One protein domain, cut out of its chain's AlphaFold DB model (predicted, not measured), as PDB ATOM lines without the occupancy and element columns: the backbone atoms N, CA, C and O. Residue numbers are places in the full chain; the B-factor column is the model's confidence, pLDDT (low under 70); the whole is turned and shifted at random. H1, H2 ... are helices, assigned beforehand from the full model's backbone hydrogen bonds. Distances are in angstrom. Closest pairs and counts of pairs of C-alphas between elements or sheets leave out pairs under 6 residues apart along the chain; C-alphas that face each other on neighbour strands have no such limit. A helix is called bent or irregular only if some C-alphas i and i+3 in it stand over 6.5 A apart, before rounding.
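This is residues 3 to 59 of the 69 residues of an uncharacterized protein of Riemerella columbipharyngis (UniProt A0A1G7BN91). Four short helices are strung along a loose, open chain that makes an elongated whole. At one end H1 and the wide loop of residues 11 to 29 lead round to H2, and a short link runs from there to H3 and H4, which follow one another at the other end, where residues 49 to 55 stand free. The printed part has 57 residues, with H1, H2, H3 and H4 in that order and no named strand; the class is all helix, though under half of the residues, 25 of 57, are in named elements. The whole is loose, with a radius of gyration of the C-alphas of 14.3 A and spans of 44 by 23 by 14 A.

H1 is residues 6 to 10, 8.4 A from first to last C-alpha, beginning at C-alpha 6 (-30.571, -1.669, 10.430). It is neither bent nor irregular, but only just: C-alphas 6 and 9 are 6.2 A apart. H2 is residues 30 to 35, 8.8 A long, with C-alpha 30 at (-27.437, -12.061, 21.981). H3 is residues 42 to 47, 8.5 A long. H4, the longest, is residues 50 to 57, 10.4 A long, ending at C-alpha 57 (-10.027, 11.263, -0.395).

H1 and H2 are apart, and so are H2 and H3. H1 is apart from H3 and H4, and H2 from H4. H3 and H4 are close but not clearly touching, with the closest C-alphas, those of Glu 46 and Asn 52, 6.6 A apart. They run the same way at a steep tilt of 37 degrees, only just past shallow. In H2, H3 and H4 every O i to N i+4 pair is within hydrogen-bond range; in H1 0 of 1 is, beside 2 of 2 O i to N i+3 pairs.

The C-alphas of Glu 28 and Asp 59, the two farthest apart, are 43.8 A apart. The printed part has no cut. The link from H1 to H2 is long, that from H2 to H3 short and that from H3 to H4 tight. The mean pLDDT of the printed part is 94.7, and no printed residue is under 70.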
ATOM      1  N   THR A   3     -25.669  -2.860  17.729       95.44
ATOM      2  CA  THR A   3     -26.290  -1.642  17.175       95.44
ATOM      3  C   THR A   3     -27.775  -1.842  16.881       95.44
ATOM      4  O   THR A   3     -28.216  -2.966  16.690       95.44
ATOM      5  N   ASN A   4     -28.559  -0.768  16.820       95.69
ATOM      6  CA  ASN A   4     -29.934  -0.764  16.300       95.69
ATOM      7  C   ASN A   4     -30.025  -0.168  14.880       95.69
ATOM      8  O   ASN A   4     -31.120  -0.024  14.340       95.69
ATOM      9  N   ASN A   5     -28.889   0.198  14.275       95.50
ATOM     10  CA  ASN A   5     -28.847   0.707  12.910       95.50
ATOM     11  C   ASN A   5     -29.019  -0.449  11.914       95.50
ATOM     12  O   ASN A   5     -28.068  -1.174  11.621       95.50
ATOM     13  N   LEU A   6     -30.232  -0.605  11.381       94.31
ATOM     14  CA  LEU A   6     -30.571  -1.669  10.430       94.31
ATOM     15  C   LEU A   6     -29.842  -1.520   9.089       94.31
ATOM     16  O   LEU A   6     -29.524  -2.528   8.456       94.31
ATOM     17  N   SER A   7     -29.529  -0.285   8.679       95.00
ATOM     18  CA  SER A   7     -28.873   0.008   7.398       95.00
ATOM     19  C   SER A   7     -27.491  -0.626   7.290       95.00
ATOM     20  O   SER A   7     -26.994  -0.830   6.186       95.00
ATOM     21  N   ILE A   8     -26.881  -0.997   8.421       94.31
ATOM     22  CA  ILE A   8     -25.566  -1.633   8.442       94.31
ATOM     23  C   ILE A   8     -25.530  -2.964   7.681       94.31
ATOM     24  O   ILE A   8     -24.471  -3.329   7.186       94.31
ATOM     25  N   ARG A   9     -26.675  -3.653   7.529       94.25
ATOM     26  CA  ARG A   9     -26.798  -4.905   6.753       94.25
ATOM     27  C   ARG A   9     -26.440  -4.736   5.277       94.25
ATOM     28  O   ARG A   9     -26.094  -5.718   4.633       94.25
ATOM     29  N   ASN A  10     -26.536  -3.515   4.756       95.62
ATOM     30  CA  ASN A  10     -26.313  -3.229   3.340       95.62
ATOM     31  C   ASN A  10     -24.838  -2.962   3.017       95.62
ATOM     32  O   ASN A  10     -24.475  -2.898   1.848       95.62
ATOM     33  N   TYR A  11     -23.988  -2.791   4.033       94.75
ATOM     34  CA  TYR A  11     -22.571  -2.511   3.841       94.75
ATOM     35  C   TYR A  11     -21.773  -3.803   3.676       94.75
ATOM     36  O   TYR A  11     -21.996  -4.790   4.374       94.75
ATOM     37  N   ASP A  12     -20.768  -3.764   2.806       94.38
ATOM     38  CA  ASP A  12     -19.855  -4.878   2.527       94.38
ATOM     39  C   ASP A  12     -19.026  -5.334   3.741       94.38
ATOM     40  O   ASP A  12     -18.566  -6.474   3.789       94.38
ATOM     41  N   PHE A  13     -18.850  -4.471   4.743       93.81
ATOM     42  CA  PHE A  13     -18.172  -4.817   5.991       93.81
ATOM     43  C   PHE A  13     -19.060  -5.553   7.003       93.81
ATOM     44  O   PHE A  13     -18.572  -5.939   8.072       93.81
ATOM     45  N   TYR A  14     -20.356  -5.727   6.725       95.50
ATOM     46  CA  TYR A  14     -21.263  -6.400   7.645       95.50
ATOM     47  C   TYR A  14     -20.871  -7.868   7.839       95.50
ATOM     48  O   TYR A  14     -20.823  -8.653   6.897       95.50
ATOM     49  N   ASN A  15     -20.632  -8.248   9.095       95.94
ATOM     50  CA  ASN A  15     -20.416  -9.635   9.486       95.94
ATOM     51  C   ASN A  15     -21.265  -9.949  10.738       95.94
ATOM     52  O   ASN A  15     -21.039  -9.320  11.777       95.94
ATOM     53  N   PRO A  16     -22.191 -10.928  10.689       94.88
ATOM     54  CA  PRO A  16     -23.046 -11.312  11.822       94.88
ATOM     55  C   PRO A  16     -22.298 -11.979  12.993       94.88
ATOM     56  O   PRO A  16     -22.900 -12.250  14.035       94.88
ATOM     57  N   ASN A  17     -21.008 -12.280  12.835       96.31
ATOM     58  CA  ASN A  17     -20.113 -12.735  13.904       96.31
ATOM     59  C   ASN A  17     -19.446 -11.559  14.634       96.31
ATOM     60  O   ASN A  17     -19.011 -11.703  15.770       96.31
ATOM     61  N   ASN A  18     -19.433 -10.371  14.020       96.38
ATOM     62  CA  ASN A  18     -18.825  -9.166  14.586       96.38
ATOM     63  C   ASN A  18     -19.851  -8.094  14.961       96.38
ATOM     64  O   ASN A  18     -19.559  -7.232  15.795       96.38
ATOM     65  N   ILE A  19     -21.020  -8.096  14.321       96.25
ATOM     66  CA  ILE A  19     -22.072  -7.091  14.462       96.25
ATOM     67  C   ILE A  19     -23.387  -7.793  14.796       96.25
ATOM     68  O   ILE A  19     -23.903  -8.567  13.996       96.25
ATOM     69  N   PHE A  20     -23.946  -7.471  15.957       96.75
ATOM     70  CA  PHE A  20     -25.298  -7.855  16.343       96.75
ATOM     71  C   PHE A  20     -26.246  -6.676  16.155       96.75
ATOM     72  O   PHE A  20     -25.928  -5.548  16.549       96.75
ATOM     73  N   ILE A  21     -27.412  -6.939  15.571       96.00
ATOM     74  CA  ILE A  21     -28.417  -5.921  15.279       96.00
ATOM     75  C   ILE A  21     -29.624  -6.136  16.187       96.00
ATOM     76  O   ILE A  21     -30.296  -7.159  16.097       96.00
ATOM     77  N   ILE A  22     -29.913  -5.147  17.026       95.00
ATOM     78  CA  ILE A  22     -31.109  -5.103  17.860       95.00
ATOM     79  C   ILE A  22     -32.253  -4.567  17.009       95.00
ATOM     80  O   ILE A  22     -32.324  -3.374  16.711       95.00
ATOM     81  N   GLU A  23     -33.178  -5.450  16.659       90.69
ATOM     82  CA  GLU A  23     -34.391  -5.110  15.926       90.69
ATOM     83  C   GLU A  23     -35.596  -5.238  16.862       90.69
ATOM     84  O   GLU A  23     -35.756  -6.231  17.572       90.69
ATOM     85  N   ASN A  24     -36.441  -4.204  16.917       89.06
ATOM     86  CA  ASN A  24     -37.658  -4.193  17.741       89.06
ATOM     87  C   ASN A  24     -37.425  -4.472  19.240       89.06
ATOM     88  O   ASN A  24     -38.266  -5.082  19.896       89.06
ATOM     89  N   LYS A  25     -36.282  -4.032  19.789       85.81
ATOM     90  CA  LYS A  25     -35.856  -4.280  21.184       85.81
ATOM     91  C   LYS A  25     -35.737  -5.769  21.552       85.81
ATOM     92  O   LYS A  25     -35.699  -6.101  22.734       85.81
ATOM     93  N   LYS A  26     -35.662  -6.662  20.561       88.62
ATOM     94  CA  LYS A  26     -35.420  -8.087  20.786       88.62
ATOM     95  C   LYS A  26     -33.921  -8.324  20.963       88.62
ATOM     96  O   LYS A  26     -33.121  -7.872  20.148       88.62
ATOM     97  N   LEU A  27     -33.563  -9.026  22.036       91.25
ATOM     98  CA  LEU A  27     -32.189  -9.451  22.351       91.25
ATOM     99  C   LEU A  27     -31.999 -10.963  22.161       91.25
ATOM    100  O   LEU A  27     -31.015 -11.537  22.618       91.25
ATOM    101  N   GLU A  28     -32.958 -11.615  21.509       93.31
ATOM    102  CA  GLU A  28     -32.889 -13.035  21.182       93.31
ATOM    103  C   GLU A  28     -31.630 -13.324  20.348       93.31
ATOM    104  O   GLU A  28     -31.326 -12.599  19.400       93.31
ATOM    105  N   GLY A  29     -30.863 -14.343  20.744       91.62
ATOM    106  CA  GLY A  29     -29.581 -14.684  20.119       91.62
ATOM    107  C   GLY A  29     -28.397 -13.792  20.520       91.62
ATOM    108  O   GLY A  29     -27.312 -13.949  19.959       91.62
ATOM    109  N   LEU A  30     -28.557 -12.867  21.480       94.62
ATOM    110  CA  LEU A  30     -27.437 -12.061  21.981       94.62
ATOM    111  C   LEU A  30     -26.382 -12.929  22.684       94.62
ATOM    112  O   LEU A  30     -25.193 -12.727  22.459       94.62
ATOM    113  N   GLU A  31     -26.799 -13.891  23.511       95.00
ATOM    114  CA  GLU A  31     -25.872 -14.811  24.190       95.00
ATOM    115  C   GLU A  31     -25.059 -15.621  23.174       95.00
ATOM    116  O   GLU A  31     -23.830 -15.638  23.245       95.00
ATOM    117  N   ASP A  32     -25.726 -16.184  22.161       95.31
ATOM    118  CA  ASP A  32     -25.064 -16.895  21.065       95.31
ATOM    119  C   ASP A  32     -24.070 -15.995  20.333       95.31
ATOM    120  O   ASP A  32     -22.948 -16.411  20.051       95.31
ATOM    121  N   PHE A  33     -24.449 -14.744  20.049       95.81
ATOM    122  CA  PHE A  33     -23.565 -13.767  19.420       95.81
ATOM    123  C   PHE A  33     -22.310 -13.488  20.252       95.81
ATOM    124  O   PHE A  33     -21.220 -13.431  19.686       95.81
ATOM    125  N   LEU A  34     -22.440 -13.337  21.572       94.62
ATOM    126  CA  LEU A  34     -21.298 -13.091  22.461       94.62
ATOM    127  C   LEU A  34     -20.308 -14.264  22.482       94.62
ATOM    128  O   LEU A  34     -19.121 -14.050  22.723       94.62
ATOM    129  N   MET A  35     -20.778 -15.478  22.191       96.31
ATOM    130  CA  MET A  35     -19.944 -16.676  22.078       96.31
ATOM    131  C   MET A  35     -19.272 -16.824  20.707       96.31
ATOM    132  O   MET A  35     -18.382 -17.666  20.544       96.31
ATOM    133  N   LYS A  36     -19.662 -16.027  19.704       95.25
ATOM    134  CA  LYS A  36     -19.066 -16.105  18.368       95.25
ATOM    135  C   LYS A  36     -17.635 -15.588  18.371       95.25
ATOM    136  O   LYS A  36     -17.292 -14.579  18.985       95.25
ATOM    137  N   LYS A  37     -16.790 -16.264  17.595       95.31
ATOM    138  CA  LYS A  37     -15.424 -15.812  17.349       95.31
ATOM    139  C   LYS A  37     -15.440 -14.606  16.412       95.31
ATOM    140  O   LYS A  37     -16.075 -14.635  15.364       95.31
ATOM    141  N   TYR A  38     -14.675 -13.580  16.775       92.06
ATOM    142  CA  TYR A  38     -14.456 -12.419  15.922       92.06
ATOM    143  C   TYR A  38     -13.678 -12.799  14.654       92.06
ATOM    144  O   TYR A  38     -12.625 -13.442  14.727       92.06
ATOM    145  N   GLU A  39     -14.170 -12.367  13.497       93.88
ATOM    146  CA  GLU A  39     -13.622 -12.712  12.183       93.88
ATOM    147  C   GLU A  39     -13.188 -11.468  11.416       93.88
ATOM    148  O   GLU A  39     -13.974 -10.555  11.180       93.88
ATOM    149  N   VAL A  40     -11.936 -11.424  10.967       92.00
ATOM    150  CA  VAL A  40     -11.418 -10.276  10.213       92.00
ATOM    151  C   VAL A  40     -11.252 -10.643   8.751       92.00
ATOM    152  O   VAL A  40     -10.388 -11.446   8.407       92.00
ATOM    153  N   ASN A  41     -12.012  -9.976   7.886       94.50
ATOM    154  CA  ASN A  41     -11.698  -9.920   6.466       94.50
ATOM    155  C   ASN A  41     -10.631  -8.832   6.240       94.50
ATOM    156  O   ASN A  41     -10.896  -7.642   6.430       94.50
ATOM    157  N   GLN A  42      -9.413  -9.246   5.872       94.81
ATOM    158  CA  GLN A  42      -8.288  -8.327   5.654       94.81
ATOM    159  C   GLN A  42      -8.568  -7.336   4.523       94.81
ATOM    160  O   GLN A  42      -8.224  -6.165   4.643       94.81
ATOM    161  N   GLU A  43      -9.258  -7.761   3.466       94.25
ATOM    162  CA  GLU A  43      -9.543  -6.918   2.307       94.25
ATOM    163  C   GLU A  43     -10.458  -5.742   2.671       94.25
ATOM    164  O   GLU A  43     -10.173  -4.597   2.301       94.25
ATOM    165  N   ILE A  44     -11.509  -6.024   3.448       94.69
ATOM    166  CA  ILE A  44     -12.430  -5.026   4.008       94.69
ATOM    167  C   ILE A  44     -11.693  -4.121   4.997       94.69
ATOM    168  O   ILE A  44     -11.822  -2.897   4.938       94.69
ATOM    169  N   LYS A  45     -10.875  -4.697   5.886       94.06
ATOM    170  CA  LYS A  45     -10.083  -3.920   6.848       94.06
ATOM    171  C   LYS A  45      -9.142  -2.944   6.142       94.06
ATOM    172  O   LYS A  45      -9.017  -1.805   6.576       94.06
ATOM    173  N   GLU A  46      -8.498  -3.367   5.062       95.62
ATOM    174  CA  GLU A  46      -7.666  -2.505   4.224       95.62
ATOM    175  C   GLU A  46      -8.490  -1.428   3.516       95.62
ATOM    176  O   GLU A  46      -8.094  -0.265   3.554       95.62
ATOM    177  N   LYS A  47      -9.641  -1.781   2.921       95.88
ATOM    178  CA  LYS A  47     -10.547  -0.842   2.229       95.88
ATOM    179  C   LYS A  47     -10.977   0.311   3.141       95.88
ATOM    180  O   LYS A  47     -10.933   1.465   2.729       95.88
ATOM    181  N   TYR A  48     -11.323   0.013   4.387       94.56
ATOM    182  CA  TYR A  48     -11.732   1.018   5.374       94.56
ATOM    183  C   TYR A  48     -10.590   1.473   6.297       94.56
ATOM    184  O   TYR A  48     -10.824   2.187   7.272       94.56
ATOM    185  N   SER A  49      -9.344   1.076   6.014       95.75
ATOM    186  CA  SER A  49      -8.190   1.545   6.780       95.75
ATOM    187  C   SER A  49      -7.984   3.041   6.566       95.75
ATOM    188  O   SER A  49      -8.220   3.563   5.477       95.75
ATOM    189  N   PHE A  50      -7.455   3.724   7.583       96.56
ATOM    190  CA  PHE A  50      -7.105   5.141   7.476       96.56
ATOM    191  C   PHE A  50      -6.188   5.421   6.273       96.56
ATOM    192  O   PHE A  50      -6.397   6.387   5.546       96.56
ATOM    193  N   SER A  51      -5.222   4.532   6.019       96.88
ATOM    194  CA  SER A  51      -4.297   4.631   4.888       96.88
ATOM    195  C   SER A  51      -4.996   4.557   3.530       96.88
ATOM    196  O   SER A  51      -4.597   5.265   2.609       96.88
ATOM    197  N   ASN A  52      -6.014   3.707   3.375       97.31
ATOM    198  CA  ASN A  52      -6.794   3.668   2.139       97.31
ATOM    199  C   ASN A  52      -7.733   4.871   2.037       97.31
ATOM    200  O   ASN A  52      -7.795   5.501   0.988       97.31
ATOM    201  N   TRP A  53      -8.406   5.220   3.135       97.00
ATOM    202  CA  TRP A  53      -9.317   6.359   3.204       97.00
ATOM    203  C   TRP A  53      -8.630   7.670   2.809       97.00
ATOM    204  O   TRP A  53      -9.140   8.379   1.946       97.00
ATOM    205  N   ILE A  54      -7.445   7.965   3.359       97.44
ATOM    206  CA  ILE A  54      -6.723   9.201   3.027       97.44
ATOM    207  C   ILE A  54      -6.277   9.221   1.560       97.44
ATOM    208  O   ILE A  54      -6.338  10.262   0.913       97.44
ATOM    209  N   LYS A  55      -5.880   8.069   1.005       97.56
ATOM    210  CA  LYS A  55      -5.528   7.955  -0.413       97.56
ATOM    211  C   LYS A  55      -6.742   8.125  -1.323       97.56
ATOM    212  O   LYS A  55      -6.616   8.796  -2.336       97.56
ATOM    213  N   TYR A  56      -7.893   7.563  -0.959       96.75
ATOM    214  CA  TYR A  56      -9.150   7.727  -1.691       96.75
ATOM    215  C   TYR A  56      -9.613   9.190  -1.691       96.75
ATOM    216  O   TYR A  56      -9.880   9.746  -2.751       96.75
ATOM    217  N   VAL A  57      -9.625   9.849  -0.525       96.00
ATOM    218  CA  VAL A  57     -10.027  11.263  -0.395       96.00
ATOM    219  C   VAL A  57      -9.117  12.205  -1.192       96.00
ATOM    220  O   VAL A  57      -9.587  13.216  -1.706       96.00
ATOM    221  N   LEU A  58      -7.825  11.882  -1.304       97.38
ATOM    222  CA  LEU A  58      -6.835  12.681  -2.035       97.38
ATOM    223  C   LEU A  58      -6.583  12.194  -3.479       97.38
ATOM    224  O   LEU A  58      -5.663  12.697  -4.118       97.38
ATOM    225  N   ASP A  59      -7.339  11.206  -3.973       96.06
ATOM    226  CA  ASP A  59      -7.138  10.533  -5.273       96.06
ATOM    227  C   ASP A  59      -5.685  10.051  -5.528       96.06
ATOM    228  O   ASP A  59      -5.150  10.061  -6.637       96.06
TER     229      ASP A  59